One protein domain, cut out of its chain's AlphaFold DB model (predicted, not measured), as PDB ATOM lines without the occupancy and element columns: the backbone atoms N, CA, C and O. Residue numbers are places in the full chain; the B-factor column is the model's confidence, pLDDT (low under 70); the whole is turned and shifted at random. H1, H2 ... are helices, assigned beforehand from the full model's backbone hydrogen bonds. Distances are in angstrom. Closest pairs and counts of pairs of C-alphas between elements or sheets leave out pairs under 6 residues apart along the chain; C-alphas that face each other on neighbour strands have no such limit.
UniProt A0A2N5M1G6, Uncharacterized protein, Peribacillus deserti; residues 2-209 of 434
ATOM      1  N   ASN A   2      13.486   1.513  56.567       71.00
ATOM      2  CA  ASN A   2      12.552   0.951  55.552       71.00
ATOM      3  C   ASN A   2      11.917  -0.392  55.975       71.00
ATOM      4  O   ASN A   2      10.723  -0.592  55.821       71.00
ATOM      5  N   GLU A   3      12.703  -1.293  56.571       74.69
ATOM      6  CA  GLU A   3      12.189  -2.579  57.082       74.69
ATOM      7  C   GLU A   3      11.322  -2.430  58.345       74.69
ATOM      8  O   GLU A   3      10.454  -3.254  58.599       74.69
ATOM      9  N   GLU A   4      11.511  -1.356  59.117       77.06
ATOM     10  CA  GLU A   4      10.671  -1.051  60.286       77.06
ATOM     11  C   GLU A   4       9.337  -0.431  59.851       77.06
ATOM     12  O   GLU A   4       8.302  -0.725  60.438       77.06
ATOM     13  N   ALA A   5       9.336   0.372  58.779       76.62
ATOM     14  CA  ALA A   5       8.122   0.945  58.202       76.62
ATOM     15  C   ALA A   5       7.150  -0.143  57.706       76.62
ATOM     16  O   ALA A   5       5.937  -0.017  57.872       76.62
ATOM     17  N   LYS A   6       7.676  -1.275  57.216       80.00
ATOM     18  CA  LYS A   6       6.876  -2.451  56.833       80.00
ATOM     19  C   LYS A   6       6.104  -3.086  57.998       80.00
ATOM     20  O   LYS A   6       5.148  -3.810  57.752       80.00
ATOM     21  N   GLN A   7       6.484  -2.816  59.249       85.00
ATOM     22  CA  GLN A   7       5.830  -3.373  60.442       85.00
ATOM     23  C   GLN A   7       4.666  -2.513  60.964       85.00
ATOM     24  O   GLN A   7       4.028  -2.877  61.950       85.00
ATOM     25  N   ILE A   8       4.381  -1.369  60.334       86.25
ATOM     26  CA  ILE A   8       3.263  -0.503  60.718       86.25
ATOM     27  C   ILE A   8       1.941  -1.164  60.302       86.25
ATOM     28  O   ILE A   8       1.705  -1.406  59.123       86.25
ATOM     29  N   ASN A   9       1.060  -1.421  61.274       85.62
ATOM     30  CA  ASN A   9      -0.233  -2.080  61.038       85.62
ATOM     31  C   ASN A   9      -1.227  -1.211  60.249       85.62
ATOM     32  O   ASN A   9      -2.077  -1.737  59.532       85.62
ATOM     33  N   ASN A  10      -1.163   0.114  60.409       89.62
ATOM     34  CA  ASN A  10      -2.011   1.038  59.663       89.62
ATOM     35  C   ASN A  10      -1.423   1.265  58.263       89.62
ATOM     36  O   ASN A  10      -0.373   1.881  58.118       89.62
ATOM     37  N   ILE A  11      -2.141   0.801  57.240       89.31
ATOM     38  CA  ILE A  11      -1.743   0.865  55.824       89.31
ATOM     39  C   ILE A  11      -1.537   2.319  55.352       89.31
ATOM     40  O   ILE A  11      -0.630   2.595  54.569       89.31
ATOM     41  N   SER A  12      -2.342   3.263  55.849       88.31
ATOM     42  CA  SER A  12      -2.230   4.687  55.499       88.31
ATOM     43  C   SER A  12      -0.950   5.300  56.077       88.31
ATOM     44  O   SER A  12      -0.154   5.900  55.352       88.31
ATOM     45  N   ASP A  13      -0.687   5.045  57.364       88.38
ATOM     46  CA  ASP A  13       0.533   5.505  58.037       88.38
ATOM     47  C   ASP A  13       1.779   4.844  57.436       88.38
ATOM     48  O   ASP A  13       2.811   5.489  57.257       88.38
ATOM     49  N   GLN A  14       1.678   3.566  57.068       90.19
ATOM     50  CA  GLN A  14       2.734   2.846  56.371       90.19
ATOM     51  C   GLN A  14       3.081   3.530  55.043       90.19
ATOM     52  O   GLN A  14       4.250   3.831  54.803       90.19
ATOM     53  N   ALA A  15       2.085   3.832  54.203       90.25
ATOM     54  CA  ALA A  15       2.302   4.533  52.939       90.25
ATOM     55  C   ALA A  15       2.934   5.921  53.146       90.25
ATOM     56  O   ALA A  15       3.856   6.291  52.417       90.25
ATOM     57  N   LEU A  16       2.488   6.665  54.165       89.75
ATOM     58  CA  LEU A  16       3.038   7.976  54.514       89.75
ATOM     59  C   LEU A  16       4.510   7.893  54.950       89.75
ATOM     60  O   LEU A  16       5.341   8.707  54.545       89.75
ATOM     61  N   VAL A  17       4.860   6.909  55.779       90.56
ATOM     62  CA  VAL A  17       6.243   6.725  56.233       90.56
ATOM     63  C   VAL A  17       7.133   6.288  55.070       90.56
ATOM     64  O   VAL A  17       8.234   6.818  54.917       90.56
ATOM     65  N   HIS A  18       6.664   5.379  54.213       89.94
ATOM     66  CA  HIS A  18       7.412   4.945  53.032       89.94
ATOM     67  C   HIS A  18       7.676   6.100  52.053       89.94
ATOM     68  O   HIS A  18       8.819   6.270  51.615       89.94
ATOM     69  N   SER A  19       6.677   6.943  51.765       90.50
ATOM     70  CA  SER A  19       6.878   8.124  50.917       90.50
ATOM     71  C   SER A  19       7.862   9.113  51.545       90.50
ATOM     72  O   SER A  19       8.790   9.572  50.875       90.50
ATOM     73  N   THR A  20       7.739   9.371  52.849       89.25
ATOM     74  CA  THR A  20       8.645  10.265  53.586       89.25
ATOM     75  C   THR A  20      10.089   9.757  53.543       89.25
ATOM     76  O   THR A  20      11.022  10.531  53.308       89.25
ATOM     77  N   ILE A  21      10.299   8.445  53.718       89.62
ATOM     78  CA  ILE A  21      11.622   7.817  53.599       89.62
ATOM     79  C   ILE A  21      12.163   8.001  52.181       89.62
ATOM     80  O   ILE A  21      13.311   8.425  52.034       89.62
ATOM     81  N   ALA A  22      11.357   7.734  51.149       89.25
ATOM     82  CA  ALA A  22      11.770   7.882  49.755       89.25
ATOM     83  C   ALA A  22      12.259   9.310  49.458       89.25
ATOM     84  O   ALA A  22      13.351   9.493  48.918       89.25
ATOM     85  N   PHE A  23      11.519  10.336  49.888       87.88
ATOM     86  CA  PHE A  23      11.918  11.729  49.672       87.88
ATOM     87  C   PHE A  23      13.016  12.223  50.619       87.88
ATOM     88  O   PHE A  23      13.667  13.220  50.305       87.88
ATOM     89  N   SER A  24      13.323  11.502  51.695       88.00
ATOM     90  CA  SER A  24      14.470  11.797  52.566       88.00
ATOM     91  C   SER A  24      15.791  11.207  52.053       88.00
ATOM     92  O   SER A  24      16.864  11.574  52.536       88.00
ATOM     93  N   LEU A  25      15.755  10.303  51.065       88.12
ATOM     94  CA  LEU A  25      16.970   9.726  50.490       88.12
ATOM     95  C   LEU A  25      17.773  10.755  49.664       88.12
ATOM     96  O   LEU A  25      17.193  11.620  48.992       88.12
ATOM     97  N   PRO A  26      19.119  10.650  49.672       85.69
ATOM     98  CA  PRO A  26      19.979  11.486  48.844       85.69
ATOM     99  C   PRO A  26      19.830  11.138  47.358       85.69
ATOM    100  O   PRO A  26      19.590   9.985  46.998       85.69
ATOM    101  N   ASN A  27      20.082  12.117  46.482       81.06
ATOM    102  CA  ASN A  27      19.977  11.959  45.022       81.06
ATOM    103  C   ASN A  27      20.902  10.869  44.446       81.06
ATOM    104  O   ASN A  27      20.677  10.386  43.345       81.06
ATOM    105  N   SER A  28      21.925  10.422  45.177       84.81
ATOM    106  CA  SER A  28      22.748   9.272  44.775       84.81
ATOM    107  C   SER A  28      22.003   7.931  44.817       84.81
ATOM    108  O   SER A  28      22.490   6.947  44.270       84.81
ATOM    109  N   LYS A  29      20.819   7.869  45.444       88.31
ATOM    110  CA  LYS A  29      19.991   6.660  45.595       88.31
ATOM    111  C   LYS A  29      18.659   6.757  44.835       88.31
ATOM    112  O   LYS A  29      17.633   6.285  45.327       88.31
ATOM    113  N   ILE A  30      18.663   7.350  43.639       83.75
ATOM    114  CA  ILE A  30      17.457   7.514  42.800       83.75
ATOM    115  C   ILE A  30      16.763   6.177  42.510       83.75
ATOM    116  O   ILE A  30      15.548   6.091  42.655       83.75
ATOM    117  N   GLU A  31      17.504   5.122  42.166       86.12
ATOM    118  CA  GLU A  31      16.897   3.815  41.857       86.12
ATOM    119  C   GLU A  31      16.160   3.224  43.065       86.12
ATOM    120  O   GLU A  31      15.008   2.812  42.956       86.12
ATOM    121  N   LYS A  32      16.757   3.325  44.258       86.88
ATOM    122  CA  LYS A  32      16.103   2.911  45.507       86.88
ATOM    123  C   LYS A  32      14.898   3.789  45.861       86.88
ATOM    124  O   LYS A  32      13.938   3.317  46.454       86.88
ATOM    125  N   THR A  33      14.935   5.068  45.493       86.31
ATOM    126  CA  THR A  33      13.795   5.981  45.667       86.31
ATOM    127  C   THR A  33      12.620   5.539  44.795       86.31
ATOM    128  O   THR A  33      11.500   5.453  45.287       86.31
ATOM    129  N   LYS A  34      12.869   5.193  43.524       86.06
ATOM    130  CA  LYS A  34      11.837   4.673  42.610       86.06
ATOM    131  C   LYS A  34      11.252   3.348  43.096       86.06
ATOM    132  O   LYS A  34      10.040   3.170  43.023       86.06
ATOM    133  N   GLU A  35      12.095   2.451  43.604       89.00
ATOM    134  CA  GLU A  35      11.674   1.169  44.181       89.00
ATOM    135  C   GLU A  35      10.701   1.381  45.352       89.00
ATOM    136  O   GLU A  35       9.566   0.911  45.297       89.00
ATOM    137  N   ILE A  36      11.086   2.190  46.348       89.88
ATOM    138  CA  ILE A  36      10.237   2.484  47.518       89.88
ATOM    139  C   ILE A  36       8.937   3.184  47.099       89.88
ATOM    140  O   ILE A  36       7.874   2.893  47.643       89.88
ATOM    141  N   LEU A  37       8.979   4.086  46.116       89.50
ATOM    142  CA  LEU A  37       7.773   4.746  45.605       89.50
ATOM    143  C   LEU A  37       6.833   3.784  44.869       89.50
ATOM    144  O   LEU A  37       5.616   3.943  44.958       89.50
ATOM    145  N   SER A  38       7.371   2.781  44.171       88.38
ATOM    146  CA  SER A  38       6.568   1.727  43.545       88.38
ATOM    147  C   SER A  38       5.887   0.846  44.593       88.38
ATOM    148  O   SER A  38       4.715   0.512  44.434       88.38
ATOM    149  N   GLU A  39       6.592   0.500  45.676       88.69
ATOM    150  CA  GLU A  39       5.998  -0.195  46.827       88.69
ATOM    151  C   GLU A  39       4.902   0.663  47.474       88.69
ATOM    152  O   GLU A  39       3.792   0.191  47.707       88.69
ATOM    153  N   THR A  40       5.178   1.953  47.683       91.12
ATOM    154  CA  THR A  40       4.221   2.909  48.259       91.12
ATOM    155  C   THR A  40       2.948   3.000  47.414       91.12
ATOM    156  O   THR A  40       1.846   2.993  47.951       91.12
ATOM    157  N   GLU A  41       3.073   3.048  46.084       90.62
ATOM    158  CA  GLU A  41       1.922   3.092  45.178       90.62
ATOM    159  C   GLU A  41       1.059   1.822  45.272       90.62
ATOM    160  O   GLU A  41      -0.167   1.912  45.178       90.62
ATOM    161  N   ALA A  42       1.668   0.650  45.484       90.00
ATOM    162  CA  ALA A  42       0.924  -0.585  45.723       90.00
ATOM    163  C   ALA A  42       0.130  -0.510  47.038       90.00
ATOM    164  O   ALA A  42      -1.069  -0.775  47.034       90.00
ATOM    165  N   ILE A  43       0.759  -0.036  48.119       90.50
ATOM    166  CA  ILE A  43       0.120   0.131  49.435       90.50
ATOM    167  C   ILE A  43      -1.059   1.115  49.353       90.50
ATOM    168  O   ILE A  43      -2.139   0.836  49.871       90.50
ATOM    169  N   ILE A  44      -0.902   2.244  48.647       91.38
ATOM    170  CA  ILE A  44      -1.971   3.250  48.499       91.38
ATOM    171  C   ILE A  44      -3.215   2.662  47.821       91.38
ATOM    172  O   ILE A  44      -4.344   3.022  48.173       91.38
ATOM    173  N   LYS A  45      -3.050   1.745  46.858       88.94
ATOM    174  CA  LYS A  45      -4.186   1.115  46.164       88.94
ATOM    175  C   LYS A  45      -5.072   0.318  47.119       88.94
ATOM    176  O   LYS A  45      -6.292   0.361  46.941       88.94
ATOM    177  N   ASP A  46      -4.489  -0.277  48.154       90.19
ATOM    178  CA  ASP A  46      -5.183  -1.126  49.124       90.19
ATOM    179  C   ASP A  46      -5.854  -0.346  50.268       90.19
ATOM    180  O   ASP A  46      -6.660  -0.904  51.012       90.19
ATOM    181  N   ILE A  47      -5.599   0.962  50.392       90.06
ATOM    182  CA  ILE A  47      -6.255   1.799  51.408       90.06
ATOM    183  C   ILE A  47      -7.787   1.799  51.173       90.06
ATOM    184  O   ILE A  47      -8.252   1.992  50.051       90.06
ATOM    185  N   PRO A  48      -8.641   1.590  52.184       86.19
ATOM    186  CA  PRO A  48     -10.093   1.590  51.970       86.19
ATOM    187  C   PRO A  48     -10.676   3.010  51.865       86.19
ATOM    188  O   PRO A  48     -11.651   3.253  51.147       86.19
ATOM    189  N   VAL A  49     -10.069   3.967  52.572       87.44
ATOM    190  CA  VAL A  49     -10.545   5.347  52.690       87.44
ATOM    191  C   VAL A  49     -10.084   6.178  51.491       87.44
ATOM    192  O   VAL A  49      -8.896   6.349  51.237       87.44
ATOM    193  N   THR A  50     -11.039   6.715  50.728       87.50
ATOM    194  CA  THR A  50     -10.753   7.471  49.495       87.50
ATOM    195  C   THR A  50     -10.017   8.785  49.770       87.50
ATOM    196  O   THR A  50      -9.109   9.128  49.021       87.50
ATOM    197  N   ILE A  51     -10.378   9.508  50.836       87.38
ATOM    198  CA  ILE A  51      -9.746  10.795  51.159       87.38
ATOM    199  C   ILE A  51      -8.259  10.623  51.504       87.38
ATOM    200  O   ILE A  51      -7.439  11.379  50.988       87.38
ATOM    201  N   ASP A  52      -7.908   9.569  52.243       88.19
ATOM    202  CA  ASP A  52      -6.526   9.221  52.587       88.19
ATOM    203  C   ASP A  52      -5.682   8.956  51.337       88.19
ATOM    204  O   ASP A  52      -4.573   9.473  51.220       88.19
ATOM    205  N   LYS A  53      -6.221   8.227  50.344       91.69
ATOM    206  CA  LYS A  53      -5.519   8.018  49.062       91.69
ATOM    207  C   LYS A  53      -5.203   9.331  48.368       91.69
ATOM    208  O   LYS A  53      -4.085   9.528  47.900       91.69
ATOM    209  N   ILE A  54      -6.196  10.216  48.278       90.81
ATOM    210  CA  ILE A  54      -6.046  11.499  47.587       90.81
ATOM    211  C   ILE A  54      -4.999  12.351  48.312       90.81
ATOM    212  O   ILE A  54      -4.129  12.917  47.657       90.81
ATOM    213  N   GLN A  55      -5.046  12.409  49.646       90.69
ATOM    214  CA  GLN A  55      -4.086  13.163  50.459       90.69
ATOM    215  C   GLN A  55      -2.662  12.604  50.358       90.69
ATOM    216  O   GLN A  55      -1.709  13.375  50.267       90.69
ATOM    217  N   LEU A  56      -2.497  11.281  50.310       92.12
ATOM    218  CA  LEU A  56      -1.191  10.653  50.103       92.12
ATOM    219  C   LEU A  56      -0.631  10.964  48.713       92.12
ATOM    220  O   LEU A  56       0.530  11.353  48.594       92.12
ATOM    221  N   TYR A  57      -1.450  10.868  47.662       93.75
ATOM    222  CA  TYR A  57      -1.039  11.267  46.315       93.75
ATOM    223  C   TYR A  57      -0.714  12.762  46.218       93.75
ATOM    224  O   TYR A  57       0.269  13.127  45.571       93.75
ATOM    225  N   GLU A  58      -1.488  13.622  46.884       92.25
ATOM    226  CA  GLU A  58      -1.193  15.052  47.016       92.25
ATOM    227  C   GLU A  58       0.176  15.263  47.679       92.25
ATOM    228  O   GLU A  58       1.022  15.947  47.106       92.25
ATOM    229  N   SER A  59       0.419  14.638  48.838       90.19
ATOM    230  CA  SER A  59       1.672  14.766  49.595       90.19
ATOM    231  C   SER A  59       2.877  14.334  48.765       90.19
ATOM    232  O   SER A  59       3.838  15.086  48.630       90.19
ATOM    233  N   ILE A  60       2.799  13.162  48.125       91.00
ATOM    234  CA  ILE A  60       3.863  12.657  47.247       91.00
ATOM    235  C   ILE A  60       4.078  13.611  46.065       91.00
ATOM    236  O   ILE A  60       5.216  13.875  45.676       91.00
ATOM    237  N   GLY A  61       2.999  14.152  45.493       90.06
ATOM    238  CA  GLY A  61       3.066  15.144  44.423       90.06
ATOM    239  C   GLY A  61       3.790  16.426  44.846       90.06
ATOM    240  O   GLY A  61       4.593  16.953  44.070       90.06
ATOM    241  N   VAL A  62       3.548  16.905  46.068       88.31
ATOM    242  CA  VAL A  62       4.218  18.076  46.657       88.31
ATOM    243  C   VAL A  62       5.696  17.799  46.908       88.31
ATOM    244  O   VAL A  62       6.535  18.593  46.488       88.31
ATOM    245  N   ASP A  63       6.035  16.671  47.525       88.12
ATOM    246  CA  ASP A  63       7.427  16.333  47.840       88.12
ATOM    247  C   ASP A  63       8.256  16.090  46.569       88.12
ATOM    248  O   ASP A  63       9.428  16.477  46.476       88.12
ATOM    249  N   ALA A  64       7.626  15.526  45.534       87.31
ATOM    250  CA  ALA A  64       8.236  15.352  44.225       87.31
ATOM    251  C   ALA A  64       8.461  16.678  43.484       87.31
ATOM    252  O   ALA A  64       9.356  16.738  42.648       87.31
ATOM    253  N   PHE A  65       7.712  17.749  43.783       85.00
ATOM    254  CA  PHE A  65       7.755  19.013  43.030       85.00
ATOM    255  C   PHE A  65       9.175  19.572  42.856       85.00
ATOM    256  O   PHE A  65       9.531  20.042  41.775       85.00
ATOM    257  N   ILE A  66       9.991  19.500  43.911       78.00
ATOM    258  CA  ILE A  66      11.357  20.043  43.919       78.00
ATOM    259  C   ILE A  66      12.347  19.091  43.229       78.00
ATOM    260  O   ILE A  66      13.299  19.550  42.602       78.00
ATOM    261  N   LYS A  67      12.145  17.771  43.346       80.06
ATOM    262  CA  LYS A  67      13.100  16.750  42.879       80.06
ATOM    263  C   LYS A  67      12.833  16.268  41.452       80.06
ATOM    264  O   LYS A  67      13.779  16.058  40.701       80.06
ATOM    265  N   ASP A  68      11.567  16.069  41.094       84.06
ATOM    266  CA  ASP A  68      11.122  15.531  39.809       84.06
ATOM    267  C   ASP A  68       9.700  16.025  39.477       84.06
ATOM    268  O   ASP A  68       8.685  15.503  39.952       84.06
ATOM    269  N   GLN A  69       9.618  17.030  38.601       85.88
ATOM    270  CA  GLN A  69       8.338  17.586  38.157       85.88
ATOM    271  C   GLN A  69       7.482  16.582  37.372       85.88
ATOM    272  O   GLN A  69       6.256  16.698  37.378       85.88
ATOM    273  N   THR A  70       8.085  15.593  36.705       88.81
ATOM    274  CA  THR A  70       7.341  14.560  35.967       88.81
ATOM    275  C   THR A  70       6.621  13.644  36.945       88.81
ATOM    276  O   THR A  70       5.430  13.367  36.791       88.81
ATOM    277  N   LEU A  71       7.328  13.238  37.999       88.19
ATOM    278  CA  LEU A  71       6.772  12.441  39.084       88.19
ATOM    279  C   LEU A  71       5.685  13.211  39.848       88.19
ATOM    280  O   LEU A  71       4.622  12.659  40.132       88.19
ATOM    281  N   SER A  72       5.907  14.505  40.098       89.50
ATOM    282  CA  SER A  72       4.907  15.392  40.700       89.50
ATOM    283  C   SER A  72       3.616  15.434  39.875       89.50
ATOM    284  O   SER A  72       2.532  15.173  40.400       89.50
ATOM    285  N   ARG A  73       3.719  15.644  38.553       91.38
ATOM    286  CA  ARG A  73       2.558  15.615  37.644       91.38
ATOM    287  C   ARG A  73       1.838  14.266  37.664       91.38
ATOM    288  O   ARG A  73       0.609  14.251  37.678       91.38
ATOM    289  N   LYS A  74       2.574  13.146  37.695       93.19
ATOM    290  CA  LYS A  74       1.992  11.795  37.780       93.19
ATOM    291  C   LYS A  74       1.104  11.659  39.021       93.19
ATOM    292  O   LYS A  74      -0.061  11.296  38.889       93.19
ATOM    293  N   TYR A  75       1.629  11.964  40.207       92.88
ATOM    294  CA  TYR A  75       0.887  11.759  41.453       92.88
ATOM    295  C   TYR A  75      -0.246  12.765  41.658       92.88
ATOM    296  O   TYR A  75      -1.318  12.373  42.110       92.88
ATOM    297  N   LEU A  76      -0.082  14.021  41.232       93.38
ATOM    298  CA  LEU A  76      -1.185  14.989  41.235       93.38
ATOM    299  C   LEU A  76      -2.328  14.553  40.309       93.38
ATOM    300  O   LEU A  76      -3.495  14.690  40.671       93.38
ATOM    301  N   LYS A  77      -2.006  13.977  39.141       93.38
ATOM    302  CA  LYS A  77      -3.008  13.401  38.236       93.38
ATOM    303  C   LYS A  77      -3.728  12.211  38.876       93.38
ATOM    304  O   LYS A  77      -4.952  12.193  38.858       93.38
ATOM    305  N   LEU A  78      -3.001  11.282  39.504       92.00
ATOM    306  CA  LEU A  78      -3.599  10.144  40.219       92.00
ATOM    307  C   LEU A  78      -4.514  10.600  41.366       92.00
ATOM    308  O   LEU A  78      -5.633  10.109  41.495       92.00
ATOM    309  N   GLY A  79      -4.077  11.576  42.167       91.62
ATOM    310  CA  GLY A  79      -4.897  12.163  43.228       91.62
ATOM    311  C   GLY A  79      -6.174  12.803  42.679       91.62
ATOM    312  O   GLY A  79      -7.256  12.589  43.226       91.62
ATOM    313  N   MET A  80      -6.072  13.526  41.560       90.50
ATOM    314  CA  MET A  80      -7.230  14.108  40.885       90.50
ATOM    315  C   MET A  80      -8.187  13.026  40.375       90.50
ATOM    316  O   MET A  80      -9.380  13.103  40.646       90.50
ATOM    317  N   GLU A  81      -7.691  11.985  39.708       90.31
ATOM    318  CA  GLU A  81      -8.508  10.870  39.211       90.31
ATOM    319  C   GLU A  81      -9.232  10.127  40.346       90.31
ATOM    320  O   GLU A  81     -10.433   9.872  40.240       90.31
ATOM    321  N   GLU A  82      -8.557   9.841  41.467       89.38
ATOM    322  CA  GLU A  82      -9.204   9.256  42.652       89.38
ATOM    323  C   GLU A  82     -10.281  10.179  43.234       89.38
ATOM    324  O   GLU A  82     -11.357   9.713  43.617       89.38
ATOM    325  N   SER A  83     -10.032  11.492  43.250       87.88
ATOM    326  CA  SER A  83     -10.994  12.489  43.729       87.88
ATOM    327  C   SER A  83     -12.281  12.532  42.903       87.88
ATOM    328  O   SER A  83     -13.325  12.934  43.405       87.88
ATOM    329  N   LEU A  84     -12.234  12.093  41.643       84.94
ATOM    330  CA  LEU A  84     -13.390  12.086  40.749       84.94
ATOM    331  C   LEU A  84     -14.244  10.819  40.880       84.94
ATOM    332  O   LEU A  84     -15.347  10.777  40.333       84.94
ATOM    333  N   LYS A  85     -13.785   9.795  41.609       82.62
ATOM    334  CA  LYS A  85     -14.539   8.542  41.791       82.62
ATOM    335  C   LYS A  85     -15.708   8.668  42.768       82.62
ATOM    336  O   LYS A  85     -16.650   7.885  42.681       82.62
ATOM    337  N   LYS A  86     -15.661   9.623  43.702       74.50
ATOM    338  CA  LYS A  86     -16.736   9.899  44.665       74.50
ATOM    339  C   LYS A  86     -16.969  11.400  44.751       74.50
ATOM    340  O   LYS A  86     -16.015  12.152  44.883       74.50
ATOM    341  N   ASP A  87     -18.228  11.820  44.717       66.00
ATOM    342  CA  ASP A  87     -18.596  13.217  44.943       66.00
ATOM    343  C   ASP A  87     -19.026  13.395  46.404       66.00
ATOM    344  O   ASP A  87     -20.139  13.043  46.798       66.00
ATOM    345  N   THR A  88     -18.110  13.881  47.240       69.50
ATOM    346  CA  THR A  88     -18.414  14.299  48.612       69.50
ATOM    347  C   THR A  88     -17.906  15.717  48.839       69.50
ATOM    348  O   THR A  88     -16.887  16.138  48.288       69.50
ATOM    349  N   LYS A  89     -18.604  16.478  49.694       70.19
ATOM    350  CA  LYS A  89     -18.236  17.870  50.014       70.19
ATOM    351  C   LYS A  89     -16.804  18.008  50.557       70.19
ATOM    352  O   LYS A  89     -16.205  19.068  50.413       70.19
ATOM    353  N   GLU A  90     -16.263  16.946  51.147       76.44
ATOM    354  CA  GLU A  90     -14.925  16.891  51.751       76.44
ATOM    355  C   GLU A  90     -13.786  16.765  50.726       76.44
ATOM    356  O   GLU A  90     -12.636  17.052  51.050       76.44
ATOM    357  N   ILE A  91     -14.089  16.378  49.483       83.44
ATOM    358  CA  ILE A  91     -13.078  16.154  48.441       83.44
ATOM    359  C   ILE A  91     -12.677  17.462  47.743       83.44
ATOM    360  O   ILE A  91     -11.515  17.635  47.369       83.44
ATOM    361  N   TYR A  92     -13.599  18.423  47.623       84.50
ATOM    362  CA  TYR A  92     -13.343  19.694  46.935       84.50
ATOM    363  C   TYR A  92     -12.144  20.492  47.497       84.50
ATOM    364  O   TYR A  92     -11.328  20.961  46.702       84.50
ATOM    365  N   PRO A  93     -11.950  20.624  48.829       86.38
ATOM    366  CA  PRO A  93     -10.754  21.260  49.383       86.38
ATOM    367  C   PRO A  93      -9.440  20.632  48.907       86.38
ATOM    368  O   PRO A  93      -8.458  21.346  48.727       86.38
ATOM    369  N   VAL A  94      -9.415  19.313  48.695       86.81
ATOM    370  CA  VAL A  94      -8.221  18.597  48.231       86.81
ATOM    371  C   VAL A  94      -8.008  18.806  46.734       86.81
ATOM    372  O   VAL A  94      -6.903  19.143  46.318       86.81
ATOM    373  N   GLN A  95      -9.074  18.721  45.931       89.12
ATOM    374  CA  GLN A  95      -9.034  19.044  44.496       89.12
ATOM    375  C   GLN A  95      -8.484  20.446  44.247       89.12
ATOM    376  O   GLN A  95      -7.619  20.643  43.397       89.12
ATOM    377  N   ARG A  96      -8.946  21.418  45.037       88.44
ATOM    378  CA  ARG A  96      -8.469  22.797  44.978       88.44
ATOM    379  C   ARG A  96      -6.961  22.897  45.233       88.44
ATOM    380  O   ARG A  96      -6.268  23.548  44.458       88.44
ATOM    381  N   ARG A  97      -6.433  22.210  46.256       88.62
ATOM    382  CA  ARG A  97      -4.983  22.190  46.532       88.62
ATOM    383  C   ARG A  97      -4.185  21.523  45.412       88.62
ATOM    384  O   ARG A  97      -3.138  22.040  45.031       88.62
ATOM    385  N   ILE A  98      -4.693  20.429  44.840       91.25
ATOM    386  CA  ILE A  98      -4.075  19.772  43.678       91.25
ATOM    387  C   ILE A  98      -3.982  20.753  42.499       91.25
ATOM    388  O   ILE A  98      -2.913  20.879  41.902       91.25
ATOM    389  N   ILE A  99      -5.059  21.491  42.197       91.94
ATOM    390  CA  ILE A  99      -5.068  22.524  41.148       91.94
ATOM    391  C   ILE A  99      -4.085  23.657  41.463       91.94
ATOM    392  O   ILE A  99      -3.319  24.047  40.581       91.94
ATOM    393  N   ASP A 100      -4.038  24.140  42.708       86.81
ATOM    394  CA  ASP A 100      -3.090  25.174  43.142       86.81
ATOM    395  C   ASP A 100      -1.632  24.761  42.887       86.81
ATOM    396  O   ASP A 100      -0.829  25.561  42.396       86.81
ATOM    397  N   ILE A 101      -1.267  23.518  43.219       87.44
ATOM    398  CA  ILE A 101       0.087  22.987  43.002       87.44
ATOM    399  C   ILE A 101       0.338  22.779  41.506       87.44
ATOM    400  O   ILE A 101       1.377  23.198  40.990       87.44
ATOM    401  N   ALA A 102      -0.623  22.200  40.783       89.81
ATOM    402  CA  ALA A 102      -0.528  21.982  39.344       89.81
ATOM    403  C   ALA A 102      -0.295  23.293  38.580       89.81
ATOM    404  O   ALA A 102       0.572  23.352  37.710       89.81
ATOM    405  N   HIS A 103      -0.994  24.365  38.958       89.06
ATOM    406  CA  HIS A 103      -0.862  25.679  38.333       89.06
ATOM    407  C   HIS A 103       0.501  26.339  38.617       89.06
ATOM    408  O   HIS A 103       0.977  27.155  37.824       89.06
ATOM    409  N   ARG A 104       1.162  25.984  39.732       84.44
ATOM    410  CA  ARG A 104       2.554  26.390  40.014       84.44
ATOM    411  C   ARG A 104       3.569  25.633  39.158       84.44
ATOM    412  O   ARG A 104       4.597  26.213  38.833       84.44
ATOM    413  N   ILE A 105       3.293  24.374  38.806       85.50
ATOM    414  CA  ILE A 105       4.134  23.579  37.897       85.50
ATOM    415  C   ILE A 105       4.009  24.106  36.467       85.50
ATOM    416  O   ILE A 105       5.006  24.441  35.834       85.50
ATOM    417  N   ASN A 106       2.783  24.117  35.945       85.00
ATOM    418  CA  ASN A 106       2.449  24.610  34.615       85.00
ATOM    419  C   ASN A 106       0.940  24.945  34.579       85.00
ATOM    420  O   ASN A 106       0.127  24.047  34.818       85.00
ATOM    421  N   PRO A 107       0.537  26.183  34.237       86.94
ATOM    422  CA  PRO A 107      -0.867  26.540  34.021       86.94
ATOM    423  C   PRO A 107      -1.628  25.575  33.096       86.94
ATOM    424  O   PRO A 107      -2.736  25.155  33.430       86.94
ATOM    425  N   GLU A 108      -1.015  25.119  32.001       89.00
ATOM    426  CA  GLU A 108      -1.634  24.168  31.063       89.00
ATOM    427  C   GLU A 108      -1.915  22.813  31.721       89.00
ATOM    428  O   GLU A 108      -2.931  22.174  31.451       89.00
ATOM    429  N   PHE A 109      -1.044  22.381  32.639       89.62
ATOM    430  CA  PHE A 109      -1.254  21.149  33.390       89.62
ATOM    431  C   PHE A 109      -2.466  21.279  34.319       89.62
ATOM    432  O   PHE A 109      -3.296  20.373  34.353       89.62
ATOM    433  N   SER A 110      -2.636  22.420  34.996       88.75
ATOM    434  CA  SER A 110      -3.838  22.664  35.808       88.75
ATOM    435  C   SER A 110      -5.123  22.638  34.976       88.75
ATOM    436  O   SER A 110      -6.084  21.980  35.373       88.75
ATOM    437  N   ALA A 111      -5.117  23.241  33.781       88.44
ATOM    438  CA  ALA A 111      -6.246  23.178  32.854       88.44
ATOM    439  C   ALA A 111      -6.537  21.733  32.409       88.44
ATOM    440  O   ALA A 111      -7.694  21.311  32.402       88.44
ATOM    441  N   SER A 112      -5.490  20.942  32.138       90.81
ATOM    442  CA  SER A 112      -5.636  19.525  31.779       90.81
ATOM    443  C   SER A 112      -6.281  18.690  32.894       90.81
ATOM    444  O   SER A 112      -7.088  17.807  32.613       90.81
ATOM    445  N   LEU A 113      -5.999  18.998  34.167       88.00
ATOM    446  CA  LEU A 113      -6.627  18.320  35.304       88.00
ATOM    447  C   LEU A 113      -8.110  18.672  35.435       88.00
ATOM    448  O   LEU A 113      -8.912  17.806  35.777       88.00
ATOM    449  N   VAL A 114      -8.495  19.914  35.133       86.69
ATOM    450  CA  VAL A 114      -9.912  20.305  35.123       86.69
ATOM    451  C   VAL A 114     -10.657  19.639  33.969       86.69
ATOM    452  O   VAL A 114     -11.782  19.192  34.174       86.69
ATOM    453  N   SER A 115     -10.039  19.471  32.795       86.25
ATOM    454  CA  SER A 115     -10.679  18.744  31.685       86.25
ATOM    455  C   SER A 115     -10.946  17.263  31.975       86.25
ATOM    456  O   SER A 115     -11.854  16.696  31.382       86.25
ATOM    457  N   LEU A 116     -10.256  16.640  32.943       84.12
ATOM    458  CA  LEU A 116     -10.592  15.277  33.398       84.12
ATOM    459  C   LEU A 116     -11.997  15.189  34.024       84.12
ATOM    460  O   LEU A 116     -12.517  14.098  34.232       84.12
ATOM    461  N   THR A 117     -12.617  16.329  34.346       75.25
ATOM    462  CA  THR A 117     -13.982  16.397  34.887       75.25
ATOM    463  C   THR A 117     -15.076  16.425  33.811       75.25
ATOM    464  O   THR A 117     -16.256  16.440  34.162       75.25
ATOM    465  N   ASP A 118     -14.708  16.419  32.524       64.19
ATOM    466  CA  ASP A 118     -15.628  16.616  31.393       64.19
ATOM    467  C   ASP A 118     -16.522  15.408  31.098       64.19
ATOM    468  O   ASP A 118     -17.620  15.581  30.568       64.19
ATOM    469  N   ASP A 119     -16.102  14.208  31.498       60.75
ATOM    470  CA  ASP A 119     -16.763  12.953  31.121       60.75
ATOM    471  C   ASP A 119     -18.058  12.652  31.907       60.75
ATOM    472  O   ASP A 119     -18.735  11.664  31.619       60.75
ATOM    473  N   ASP A 120     -18.446  13.481  32.888       61.41
ATOM    474  CA  ASP A 120     -19.574  13.188  33.784       61.41
ATOM    475  C   ASP A 120     -20.536  14.386  33.984       61.41
ATOM    476  O   ASP A 120     -20.181  15.379  34.637       61.41
ATOM    477  N   PRO A 121     -21.797  14.309  33.506       59.78
ATOM    478  CA  PRO A 121     -22.777  15.390  33.637       59.78
ATOM    479  C   PRO A 121     -23.155  15.709  35.092       59.78
ATOM    480  O   PRO A 121     -23.597  16.828  35.371       59.78
ATOM    481  N   THR A 122     -22.944  14.785  36.040       61.44
ATOM    482  CA  THR A 122     -23.190  15.035  37.471       61.44
ATOM    483  C   THR A 122     -22.119  15.926  38.114       61.44
ATOM    484  O   THR A 122     -22.384  16.572  39.127       61.44
ATOM    485  N   LYS A 123     -20.952  16.087  37.471       69.44
ATOM    486  CA  LYS A 123     -19.785  16.825  37.998       69.44
ATOM    487  C   LYS A 123     -19.645  18.252  37.466       69.44
ATOM    488  O   LYS A 123     -18.677  18.951  37.776       69.44
ATOM    489  N   LYS A 124     -20.651  18.747  36.736       74.00
ATOM    490  CA  LYS A 124     -20.667  20.099  36.148       74.00
ATOM    491  C   LYS A 124     -20.417  21.210  37.179       74.00
ATOM    492  O   LYS A 124     -19.747  22.192  36.874       74.00
ATOM    493  N   ARG A 125     -20.925  21.058  38.409       76.75
ATOM    494  CA  ARG A 125     -20.712  22.031  39.500       76.75
ATOM    495  C   ARG A 125     -19.257  22.075  39.961       76.75
ATOM    496  O   ARG A 125     -18.717  23.161  40.149       76.75
ATOM    497  N   THR A 126     -18.623  20.916  40.115       79.12
ATOM    498  CA  THR A 126     -17.207  20.802  40.493       79.12
ATOM    499  C   THR A 126     -16.319  21.408  39.412       79.12
ATOM    500  O   THR A 126     -15.454  22.221  39.723       79.12
ATOM    501  N   LYS A 127     -16.614  21.135  38.135       81.81
ATOM    502  CA  LYS A 127     -15.926  21.759  36.997       81.81
ATOM    503  C   LYS A 127     -15.985  23.289  37.033       81.81
ATOM    504  O   LYS A 127     -14.962  23.941  36.840       81.81
ATOM    505  N   ILE A 128     -17.165  23.872  37.264       82.94
ATOM    506  CA  ILE A 128     -17.327  25.335  37.345       82.94
ATOM    507  C   ILE A 128     -16.417  25.901  38.439       82.94
ATOM    508  O   ILE A 128     -15.604  26.776  38.158       82.94
ATOM    509  N   LYS A 129     -16.463  25.316  39.639       84.75
ATOM    510  CA  LYS A 129     -15.651  25.756  40.778       84.75
ATOM    511  C   LYS A 129     -14.143  25.629  40.558       84.75
ATOM    512  O   LYS A 129     -13.382  26.445  41.063       84.75
ATOM    513  N   LEU A 130     -13.682  24.596  39.850       84.88
ATOM    514  CA  LEU A 130     -12.254  24.432  39.552       84.88
ATOM    515  C   LEU A 130     -11.781  25.381  38.440       84.88
ATOM    516  O   LEU A 130     -10.650  25.852  38.479       84.88
ATOM    517  N   ASN A 131     -12.644  25.712  37.478       86.25
ATOM    518  CA  ASN A 131     -12.343  26.753  36.493       86.25
ATOM    519  C   ASN A 131     -12.285  28.146  37.133       86.25
ATOM    520  O   ASN A 131     -11.402  28.933  36.805       86.25
ATOM    521  N   GLU A 132     -13.199  28.449  38.058       85.44
ATOM    522  CA  GLU A 132     -13.140  29.670  38.876       85.44
ATOM    523  C   GLU A 132     -11.834  29.742  39.678       85.44
ATOM    524  O   GLU A 132     -11.219  30.806  39.761       85.44
ATOM    525  N   GLU A 133     -11.356  28.606  40.196       87.69
ATOM    526  CA  GLU A 133     -10.075  28.525  40.899       87.69
ATOM    527  C   GLU A 133      -8.889  28.895  40.000       87.69
ATOM    528  O   GLU A 133      -8.064  29.724  40.388       87.69
ATOM    529  N   ILE A 134      -8.818  28.336  38.785       87.00
ATOM    530  CA  ILE A 134      -7.764  28.673  37.814       87.00
ATOM    531  C   ILE A 134      -7.794  30.169  37.496       87.00
ATOM    532  O   ILE A 134      -6.763  30.834  37.608       87.00
ATOM    533  N   LYS A 135      -8.976  30.723  37.198       87.50
ATOM    534  CA  LYS A 135      -9.132  32.161  36.933       87.50
ATOM    535  C   LYS A 135      -8.697  33.016  38.121       87.50
ATOM    536  O   LYS A 135      -8.092  34.066  37.936       87.50
ATOM    537  N   THR A 136      -8.964  32.569  39.348       87.50
ATOM    538  CA  THR A 136      -8.535  33.263  40.571       87.50
ATOM    539  C   THR A 136      -7.009  33.271  40.706       87.50
ATOM    540  O   THR A 136      -6.426  34.272  41.127       87.50
ATOM    541  N   LEU A 137      -6.338  32.173  40.343       85.75
ATOM    542  CA  LEU A 137      -4.875  32.077  40.360       85.75
ATOM    543  C   LEU A 137      -4.213  32.937  39.281       85.75
ATOM    544  O   LEU A 137      -3.186  33.562  39.556       85.75
ATOM    545  N   GLU A 138      -4.804  32.989  38.089       86.19
ATOM    546  CA  GLU A 138      -4.381  33.871  36.998       86.19
ATOM    547  C   GLU A 138      -4.556  35.334  37.398       86.19
ATOM    548  O   GLU A 138      -3.579  36.081  37.428       86.19
ATOM    549  N   LEU A 139      -5.754  35.705  37.864       85.81
ATOM    550  CA  LEU A 139      -6.031  37.057  38.338       85.81
ATOM    551  C   LEU A 139      -5.063  37.460  39.446       85.81
ATOM    552  O   LEU A 139      -4.514  38.553  39.402       85.81
ATOM    553  N   LYS A 140      -4.779  36.574  40.411       85.94
ATOM    554  CA  LYS A 140      -3.786  36.846  41.456       85.94
ATOM    555  C   LYS A 140      -2.422  37.214  40.863       85.94
ATOM    556  O   LYS A 140      -1.798  38.139  41.367       85.94
ATOM    557  N   LYS A 141      -1.924  36.512  39.841       82.12
ATOM    558  CA  LYS A 141      -0.647  36.876  39.191       82.12
ATOM    559  C   LYS A 141      -0.749  38.241  38.510       82.12
ATOM    560  O   LYS A 141       0.167  39.058  38.611       82.12
ATOM    561  N   ASP A 142      -1.888  38.491  37.887       82.06
ATOM    562  CA  ASP A 142      -2.128  39.670  37.071       82.06
ATOM    563  C   ASP A 142      -2.445  40.930  37.885       82.06
ATOM    564  O   ASP A 142      -2.184  42.026  37.403       82.06
ATOM    565  N   LEU A 143      -2.893  40.820  39.143       80.38
ATOM    566  CA  LEU A 143      -3.187  41.963  40.029       80.38
ATOM    567  C   LEU A 143      -2.014  42.946  40.187       80.38
ATOM    568  O   LEU A 143      -2.228  44.118  40.506       80.38
ATOM    569  N   ILE A 144      -0.783  42.486  39.959       74.69
ATOM    570  CA  ILE A 144       0.430  43.314  39.989       74.69
ATOM    571  C   ILE A 144       0.509  44.242  38.762       74.69
ATOM    572  O   ILE A 144       1.010  45.362  38.867       74.69
ATOM    573  N   ASN A 145       0.007  43.788  37.612       71.06
ATOM    574  CA  ASN A 145       0.177  44.426  36.304       71.06
ATOM    575  C   ASN A 145      -1.119  45.030  35.743       71.06
ATOM    576  O   ASN A 145      -1.072  45.951  34.925       71.06
ATOM    577  N   VAL A 146      -2.274  44.517  36.161       67.62
ATOM    578  CA  VAL A 146      -3.591  44.949  35.697       67.62
ATOM    579  C   VAL A 146      -3.951  46.263  36.363       67.62
ATOM    580  O   VAL A 146      -4.001  46.362  37.586       67.62
ATOM    581  N   LYS A 147      -4.200  47.277  35.534       64.50
ATOM    582  CA  LYS A 147      -4.629  48.600  35.993       64.50
ATOM    583  C   LYS A 147      -6.138  48.693  36.169       64.50
ATOM    584  O   LYS A 147      -6.558  49.377  37.087       64.50
ATOM    585  N   ASP A 148      -6.919  48.000  35.341       68.31
ATOM    586  CA  ASP A 148      -8.382  48.026  35.371       68.31
ATOM    587  C   ASP A 148      -8.943  46.603  35.303       68.31
ATOM    588  O   ASP A 148      -8.511  45.787  34.488       68.31
ATOM    589  N   ILE A 149      -9.907  46.309  36.172       73.19
ATOM    590  CA  ILE A 149     -10.523  44.987  36.283       73.19
ATOM    591  C   ILE A 149     -11.765  44.936  35.396       73.19
ATOM    592  O   ILE A 149     -12.684  45.739  35.562       73.19
ATOM    593  N   ASN A 150     -11.796  43.974  34.472       75.88
ATOM    594  CA  ASN A 150     -12.963  43.704  33.631       75.88
ATOM    595  C   ASN A 150     -14.149  43.189  34.475       75.88
ATOM    596  O   ASN A 150     -13.941  42.515  35.484       75.88
ATOM    597  N   GLU A 151     -15.390  43.450  34.055       75.25
ATOM    598  CA  GLU A 151     -16.593  43.038  34.798       75.25
ATOM    599  C   GLU A 151     -16.647  41.526  35.047       75.25
ATOM    600  O   GLU A 151     -16.997  41.101  36.147       75.25
ATOM    601  N   ASP A 152     -16.177  40.723  34.090       77.44
ATOM    602  CA  ASP A 152     -16.109  39.259  34.199       77.44
ATOM    603  C   ASP A 152     -15.203  38.761  35.343       77.44
ATOM    604  O   ASP A 152     -15.320  37.617  35.785       77.44
ATOM    605  N   LEU A 153     -14.281  39.605  35.814       78.25
ATOM    606  CA  LEU A 153     -13.311  39.289  36.865       78.25
ATOM    607  C   LEU A 153     -13.729  39.848  38.234       78.25
ATOM    608  O   LEU A 153     -13.151  39.450  39.247       78.25
ATOM    609  N   LYS A 154     -14.745  40.725  38.298       81.31
ATOM    610  CA  LYS A 154     -15.257  41.288  39.562       81.31
ATOM    611  C   LYS A 154     -15.670  40.205  40.577       81.31
ATOM    612  O   LYS A 154     -15.265  40.341  41.728       81.31
ATOM    613  N   PRO A 155     -16.372  39.111  40.205       84.56
ATOM    614  CA  PRO A 155     -16.813  38.106  41.181       84.56
ATOM    615  C   PRO A 155     -15.672  37.338  41.866       84.56
ATOM    616  O   PRO A 155     -15.824  36.879  42.991       84.56
ATOM    617  N   ILE A 156     -14.526  37.189  41.194       87.31
ATOM    618  CA  ILE A 156     -13.369  36.419  41.693       87.31
ATOM    619  C   ILE A 156     -12.286  37.303  42.328       87.31
ATOM    620  O   ILE A 156     -11.344  36.812  42.954       87.31
ATOM    621  N   LEU A 157     -12.410  38.623  42.178       88.25
ATOM    622  CA  LEU A 157     -11.471  39.600  42.709       88.25
ATOM    623  C   LEU A 157     -11.326  39.552  44.244       88.25
ATOM    624  O   LEU A 157     -10.179  39.595  44.702       88.25
ATOM    625  N   PRO A 158     -12.403  39.435  45.051       91.38
ATOM    626  CA  PRO A 158     -12.277  39.349  46.506       91.38
ATOM    627  C   PRO A 158     -11.369  38.199  46.950       91.38
ATOM    628  O   PRO A 158     -10.460  38.394  47.762       91.38
ATOM    629  N   ASP A 159     -11.552  37.021  46.353       90.44
ATOM    630  CA  ASP A 159     -10.764  35.827  46.658       90.44
ATOM    631  C   ASP A 159      -9.307  35.965  46.199       90.44
ATOM    632  O   ASP A 159      -8.383  35.576  46.925       90.44
ATOM    633  N   ALA A 160      -9.073  36.546  45.017       90.88
ATOM    634  CA  ALA A 160      -7.725  36.830  44.527       90.88
ATOM    635  C   ALA A 160      -6.987  37.813  45.454       90.88
ATOM    636  O   ALA A 160      -5.835  37.565  45.831       90.88
ATOM    637  N   ALA A 161      -7.661  38.885  45.885       91.69
ATOM    638  CA  ALA A 161      -7.111  39.880  46.799       91.69
ATOM    639  C   ALA A 161      -6.833  39.298  48.192       91.69
ATOM    640  O   ALA A 161      -5.768  39.549  48.755       91.69
ATOM    641  N   TRP A 162      -7.717  38.445  48.721       94.25
ATOM    642  CA  TRP A 162      -7.500  37.768  50.005       94.25
ATOM    643  C   TRP A 162      -6.243  36.890  49.993       94.25
ATOM    644  O   TRP A 162      -5.422  36.914  50.914       94.25
ATOM    645  N   ARG A 163      -6.035  36.139  48.905       90.25
ATOM    646  CA  ARG A 163      -4.816  35.336  48.717       90.25
ATOM    647  C   ARG A 163      -3.579  36.198  48.522       90.25
ATOM    648  O   ARG A 163      -2.488  35.771  48.907       90.25
ATOM    649  N   MET A 164      -3.724  37.359  47.887       90.19
ATOM    650  CA  MET A 164      -2.631  38.308  47.723       90.19
ATOM    651  C   MET A 164      -2.223  38.903  49.071       90.19
ATOM    652  O   MET A 164      -1.039  38.882  49.389       90.19
ATOM    653  N   LEU A 165      -3.182  39.310  49.907       93.44
ATOM    654  CA  LEU A 165      -2.946  39.747  51.285       93.44
ATOM    655  C   LEU A 165      -2.201  38.679  52.094       93.44
ATOM    656  O   LEU A 165      -1.175  38.963  52.706       93.44
ATOM    657  N   GLY A 166      -2.659  37.425  52.046       91.62
ATOM    658  CA  GLY A 166      -1.975  36.323  52.727       91.62
ATOM    659  C   GLY A 166      -0.555  36.071  52.200       91.62
ATOM    660  O   GLY A 166       0.343  35.725  52.965       91.62
ATOM    661  N   ALA A 167      -0.321  36.241  50.896       88.69
ATOM    662  CA  ALA A 167       1.016  36.128  50.318       88.69
ATOM    663  C   ALA A 167       1.927  37.295  50.727       88.69
ATOM    664  O   ALA A 167       3.111  37.068  50.975       88.69
ATOM    665  N   LEU A 168       1.368  38.501  50.814       89.56
ATOM    666  CA  LEU A 168       2.060  39.727  51.183       89.56
ATOM    667  C   LEU A 168       2.495  39.684  52.656       89.56
ATOM    668  O   LEU A 168       3.671  39.865  52.951       89.56
ATOM    669  N   ASN A 169       1.592  39.289  53.557       90.31
ATOM    670  CA  ASN A 169       1.895  39.082  54.980       90.31
ATOM    671  C   ASN A 169       2.938  37.980  55.215       90.31
ATOM    672  O   ASN A 169       3.722  38.046  56.157       90.31
ATOM    673  N   ALA A 170       2.967  36.964  54.349       89.44
ATOM    674  CA  ALA A 170       3.976  35.907  54.379       89.44
ATOM    675  C   ALA A 170       5.300  36.303  53.693       89.44
ATOM    676  O   ALA A 170       6.166  35.446  53.528       89.44
ATOM    677  N   ASN A 171       5.439  37.556  53.244       84.75
ATOM    678  CA  ASN A 171       6.598  38.071  52.513       84.75
ATOM    679  C   ASN A 171       6.965  37.232  51.267       84.75
ATOM    680  O   ASN A 171       8.137  37.038  50.949       84.75
ATOM    681  N   ARG A 172       5.955  36.673  50.581       84.38
ATOM    682  CA  ARG A 172       6.116  35.857  49.357       84.38
ATOM    683  C   ARG A 172       5.896  36.641  48.065       84.38
ATOM    684  O   ARG A 172       6.170  36.114  46.991       84.38
ATOM    685  N   VAL A 173       5.338  37.844  48.160       86.06
ATOM    686  CA  VAL A 173       5.090  38.754  47.036       86.06
ATOM    687  C   VAL A 173       5.497  40.165  47.437       86.06
ATOM    688  O   VAL A 173       5.389  40.533  48.605       86.06
ATOM    689  N   GLU A 174       5.951  40.936  46.456       85.19
ATOM    690  CA  GLU A 174       6.334  42.335  46.631       85.19
ATOM    691  C   GLU A 174       5.128  43.279  46.557       85.19
ATOM    692  O   GLU A 174       4.051  42.923  46.070       85.19
ATOM    693  N   THR A 175       5.320  44.517  47.017       87.19
ATOM    694  CA  THR A 175       4.266  45.539  46.979       87.19
ATOM    695  C   THR A 175       4.033  46.107  45.574       87.19
ATOM    696  O   THR A 175       4.963  46.427  44.829       87.19
ATOM    697  N   VAL A 176       2.768  46.345  45.237       84.94
ATOM    698  CA  VAL A 176       2.319  47.002  44.002       84.94
ATOM    699  C   VAL A 176       2.354  48.528  44.168       84.94
ATOM    700  O   VAL A 176       2.219  49.060  45.273       84.94
ATOM    701  N   ASN A 177       2.585  49.264  43.076       82.81
ATOM    702  CA  ASN A 177       2.552  50.730  43.091       82.81
ATOM    703  C   ASN A 177       1.111  51.251  43.296       82.81
ATOM    704  O   ASN A 177       0.149  50.648  42.824       82.81
ATOM    705  N   LEU A 178       0.971  52.415  43.935       76.94
ATOM    706  CA  LEU A 178      -0.297  53.116  44.158       76.94
ATOM    707  C   LEU A 178      -1.100  53.325  42.870       76.94
ATOM    708  O   LEU A 178      -2.317  53.171  42.891       76.94
ATOM    709  N   ASP A 179      -0.445  53.645  41.751       76.88
ATOM    710  CA  ASP A 179      -1.147  53.835  40.475       76.88
ATOM    711  C   ASP A 179      -1.795  52.542  39.960       76.88
ATOM    712  O   ASP A 179      -2.862  52.607  39.359       76.88
ATOM    713  N   GLY A 180      -1.198  51.376  40.240       73.44
ATOM    714  CA  GLY A 180      -1.784  50.071  39.906       73.44
ATOM    715  C   GLY A 180      -2.946  49.692  40.824       73.44
ATOM    716  O   GLY A 180      -3.881  49.027  40.405       73.44
ATOM    717  N   ILE A 181      -2.936  50.178  42.064       79.38
ATOM    718  CA  ILE A 181      -3.964  49.877  43.067       79.38
ATOM    719  C   ILE A 181      -5.232  50.717  42.891       79.38
ATOM    720  O   ILE A 181      -6.325  50.290  43.265       79.38
ATOM    721  N   ARG A 182      -5.118  51.920  42.317       78.38
ATOM    722  CA  ARG A 182      -6.258  52.834  42.159       78.38
ATOM    723  C   ARG A 182      -7.410  52.241  41.349       78.38
ATOM    724  O   ARG A 182      -8.557  52.500  41.700       78.38
ATOM    725  N   GLY A 183      -7.134  51.479  40.291       77.06
ATOM    726  CA  GLY A 183      -8.201  50.847  39.511       77.06
ATOM    727  C   GLY A 183      -8.876  49.703  40.264       77.06
ATOM    728  O   GLY A 183     -10.105  49.622  40.275       77.06
ATOM    729  N   HIS A 184      -8.106  48.925  41.032       80.12
ATOM    730  CA  HIS A 184      -8.652  47.918  41.950       80.12
ATOM    731  C   HIS A 184      -9.571  48.552  42.998       80.12
ATOM    732  O   HIS A 184     -10.680  48.072  43.210       80.12
ATOM    733  N   LEU A 185      -9.179  49.687  43.587       81.88
ATOM    734  CA  LEU A 185     -10.012  50.412  44.553       81.88
ATOM    735  C   LEU A 185     -11.317  50.943  43.940       81.88
ATOM    736  O   LEU A 185     -12.343  50.973  44.606       81.88
ATOM    737  N   ARG A 186     -11.315  51.363  42.669       82.56
ATOM    738  CA  ARG A 186     -12.556  51.786  41.995       82.56
ATOM    739  C   ARG A 186     -13.518  50.623  41.814       82.56
ATOM    740  O   ARG A 186     -14.715  50.801  42.002       82.56
ATOM    741  N   SER A 187     -12.996  49.437  41.507       78.56
ATOM    742  CA  SER A 187     -13.825  48.244  41.326       78.56
ATOM    743  C   SER A 187     -14.545  47.799  42.605       78.56
ATOM    744  O   SER A 187     -15.578  47.145  42.503       78.56
ATOM    745  N   THR A 188     -14.072  48.201  43.796       83.06
ATOM    746  CA  THR A 188     -14.758  47.892  45.062       83.06
ATOM    747  C   THR A 188     -16.002  48.741  45.296       83.06
ATOM    748  O   THR A 188     -16.808  48.394  46.147       83.06
ATOM    749  N   ALA A 189     -16.172  49.865  44.593       82.00
ATOM    750  CA  ALA A 189     -17.278  50.790  44.853       82.00
ATOM    751  C   ALA A 189     -18.660  50.155  44.618       82.00
ATOM    752  O   ALA A 189     -19.611  50.497  45.318       82.00
ATOM    753  N   ASP A 190     -18.746  49.210  43.678       83.06
ATOM    754  CA  ASP A 190     -19.992  48.528  43.307       83.06
ATOM    755  C   ASP A 190     -20.204  47.204  44.064       83.06
ATOM    756  O   ASP A 190     -21.216  46.532  43.861       83.06
ATOM    757  N   LEU A 191     -19.247  46.788  44.903       85.25
ATOM    758  CA  LEU A 191     -19.269  45.478  45.552       85.25
ATOM    759  C   LEU A 191     -19.878  45.543  46.962       85.25
ATOM    760  O   LEU A 191     -19.639  46.504  47.703       85.25
ATOM    761  N   PRO A 192     -20.595  44.489  47.402       87.44
ATOM    762  CA  PRO A 192     -21.014  44.346  48.792       87.44
ATOM    763  C   PRO A 192     -19.839  44.479  49.767       87.44
ATOM    764  O   PRO A 192     -18.698  44.144  49.450       87.44
ATOM    765  N   PHE A 193     -20.110  44.912  51.001       84.56
ATOM    766  CA  PHE A 193     -19.054  45.136  51.996       84.56
ATOM    767  C   PHE A 193     -18.220  43.875  52.285       84.56
ATOM    768  O   PHE A 193     -17.000  43.960  52.413       84.56
ATOM    769  N   SER A 194     -18.862  42.703  52.328       88.12
ATOM    770  CA  SER A 194     -18.196  41.406  52.513       88.12
ATOM    771  C   SER A 194     -17.187  41.080  51.408       88.12
ATOM    772  O   SER A 194     -16.173  40.447  51.681       88.12
ATOM    773  N   GLU A 195     -17.445  41.532  50.180       89.88
ATOM    774  CA  GLU A 195     -16.595  41.306  49.004       89.88
ATOM    775  C   GLU A 195     -15.541  42.410  48.835       89.88
ATOM    776  O   GLU A 195     -14.408  42.150  48.438       89.88
ATOM    777  N   SER A 196     -15.878  43.643  49.212       90.06
ATOM    778  CA  SER A 196     -14.951  44.777  49.212       90.06
ATOM    779  C   SER A 196     -13.860  44.652  50.276       90.06
ATOM    780  O   SER A 196     -12.731  45.099  50.068       90.06
ATOM    781  N   TYR A 197     -14.179  44.048  51.424       91.06
ATOM    782  CA  TYR A 197     -13.278  43.978  52.574       91.06
ATOM    783  C   TYR A 197     -11.919  43.319  52.263       91.06
ATOM    784  O   TYR A 197     -10.893  43.941  52.564       91.06
ATOM    785  N   PRO A 198     -11.848  42.128  51.629       93.31
ATOM    786  CA  PRO A 198     -10.577  41.529  51.223       93.31
ATOM    787  C   PRO A 198      -9.710  42.431  50.345       93.31
ATOM    788  O   PRO A 198      -8.491  42.492  50.520       93.31
ATOM    789  N   ILE A 199     -10.345  43.156  49.423       91.38
ATOM    790  CA  ILE A 199      -9.674  44.010  48.445       91.38
ATOM    791  C   ILE A 199      -9.082  45.229  49.146       91.38
ATOM    792  O   ILE A 199      -7.886  45.487  49.035       91.38
ATOM    793  N   VAL A 200      -9.890  45.937  49.937       91.25
ATOM    794  CA  VAL A 200      -9.436  47.108  50.699       91.25
ATOM    795  C   VAL A 200      -8.355  46.723  51.714       91.25
ATOM    796  O   VAL A 200      -7.375  47.451  51.861       91.25
ATOM    797  N   SER A 201      -8.478  45.564  52.366       93.44
ATOM    798  CA  SER A 201      -7.474  45.064  53.317       93.44
ATOM    799  C   SER A 201      -6.121  44.826  52.647       93.44
ATOM    800  O   SER A 201      -5.096  45.289  53.144       93.44
ATOM    801  N   TRP A 202      -6.114  44.162  51.486       93.06
ATOM    802  CA  TRP A 202      -4.903  43.988  50.683       93.06
ATOM    803  C   TRP A 202      -4.278  45.332  50.285       93.06
ATOM    804  O   TRP A 202      -3.067  45.513  50.410       93.06
ATOM    805  N   ILE A 203      -5.100  46.289  49.850       90.94
ATOM    806  CA  ILE A 203      -4.656  47.627  49.445       90.94
ATOM    807  C   ILE A 203      -3.982  48.369  50.602       90.94
ATOM    808  O   ILE A 203      -2.893  48.918  50.422       90.94
ATOM    809  N   ILE A 204      -4.609  48.383  51.780       92.00
ATOM    810  CA  ILE A 204      -4.067  49.047  52.968       92.00
ATOM    811  C   ILE A 204      -2.726  48.419  53.349       92.00
ATOM    812  O   ILE A 204      -1.741  49.143  53.493       92.00
ATOM    813  N   GLU A 205      -2.664  47.089  53.440       93.00
ATOM    814  CA  GLU A 205      -1.438  46.378  53.816       93.00
ATOM    815  C   GLU A 205      -0.302  46.643  52.823       93.00
ATOM    816  O   GLU A 205       0.832  46.933  53.207       93.00
ATOM    817  N   ASN A 206      -0.615  46.657  51.525       91.25
ATOM    818  CA  ASN A 206       0.349  46.992  50.489       91.25
ATOM    819  C   ASN A 206       0.954  48.390  50.688       91.25
ATOM    820  O   ASN A 206       2.164  48.574  50.544       91.25
ATOM    821  N   VAL A 207       0.127  49.386  51.018       90.38
ATOM    822  CA  VAL A 207       0.602  50.749  51.298       90.38
ATOM    823  C   VAL A 207       1.447  50.787  52.568       90.38
ATOM    824  O   VAL A 207       2.500  51.429  52.571       90.38
ATOM    825  N   VAL A 208       1.025  50.100  53.629       91.31
ATOM    826  CA  VAL A 208       1.762  50.048  54.898       91.31
ATOM    827  C   VAL A 208       3.151  49.451  54.686       91.31
ATOM    828  O   VAL A 208       4.143  50.091  55.038       91.31
ATOM    829  N   ILE A 209       3.261  48.285  54.049       90.31
ATOM    830  CA  ILE A 209       4.560  47.641  53.807       90.31
ATOM    831  C   ILE A 209       5.459  48.528  52.942       90.31
ATOM    832  O   ILE A 209       6.639  48.697  53.252       90.31
TER     833      ILE A 209
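What this domain is: This is residues 2 to 209 of the 434 residues of an uncharacterized protein of Peribacillus deserti (UniProt A0A2N5M1G6). The domain is a long row of helices, with three helical hairpins side by side, H2 with H3, H4 with H5 and H6 with H7, and a long helix, H8, that slants from the last of them to a small group at the other end. There H9, H10 and H11 have their centres in a triangle, and of these three only H9 touches H8; the short H1 sits on H2 at the opposite end of the row. The printed part has 208 residues with eleven named helices, H1 to H11 in order along the chain, and no named strand; the class is all helix. The whole is only just loose, close to compact, with a radius of gyration of the C-alphas of 20.3 A and spans of 61 by 42 by 27 A.

How they stand to each other: The longest helix is H8, residues 121 to 142. It touches H6, residues 92 to 105, at a steep tilt of 44 degrees, the same way, and the closest C-alphas are those of Arg 96 and Leu 130, 6.8 A apart. With residues 127 to 134 alone it touches H7, residues 107 to 115, at a shallow tilt of 14 degrees, opposite ways; C-alphas 114 and 127 are closest, at 6.5 A. With residues 132 to 140 alone it touches H9, residues 151 to 169, at a steep tilt of 62 degrees, and C-alphas 140 and 160 are 5.0 A apart. H9 touches H11, residues 193 to 209, with the C-alphas of Leu 165 and Trp 202 closest at 4.7 A. H11 forms a hairpin with H10, residues 178 to 190, whose C-alpha 188 is 5.2 A from C-alpha 196; H9 and H10 are close but not clearly touching, at 7.3 A between C-alphas 154 and 187. H6 also touches H5, residues 69 to 83, with C-alphas 98 and 76 closest at 6.1 A, and H4, residues 50 to 67, with C-alphas 98 and 58 closest at 6.5 A. H4 and H5 form a hairpin at a shallow tilt of 12 degrees, with C-alphas 61 and 72 only 4.2 A apart. H2, residues 11 to 24, touches H4 the same way, at 6.6 A between C-alphas 19 and 60, and forms a hairpin with H3, residues 27 to 46, at 4.9 A between C-alphas 22 and 33. H3 and H4 only just touch, with 3 pairs of C-alphas within 8 A. H2 to H6 are an up and down bundle, each helix running against the one before it. H1, residues 2 to 5, touches H2, with C-alphas 5 and 14 closest at 6.0 A. Every O i to N i+4 pair is within hydrogen-bond range in H2, H5, H6 and H7; the counts are 13 of 16 in H3, 12 of 14 in H4, 16 of 18 in H8, 11 of 15 in H9, 5 of 9 in H10 and 11 of 13 in H11, and H1 is too short for such a pair.

Where its parts are: H8 runs 32.1 A, from C-alpha 121 at (-22.777, 15.390, 33.637) to C-alpha 142 at (-2.128, 39.670, 37.071). H3 is 28.7 A long with a kink of 39 degrees near residue 34, and H9 is 27.7 A long with a kink of 50 degrees near residue 158. H4 is 26.4 A and H11 23.8 A long. H1 begins at C-alpha 2, (12.552, 0.951, 55.552), and H11 ends at C-alpha 209, (4.560, 47.641, 53.807).

The domain as a whole: The C-alphas farthest apart are those of Glu 3 and Ala 189, 62.2 A. The printed part has no cut and no long link; the links from H5 to H6, H8 to H9 and H9 to H10 are short, with 8 residues each, and the others are tight. The mean pLDDT of the printed part is 85.3, and residues 87 to 88, 118 to 123 and 146 to 148 are under 70.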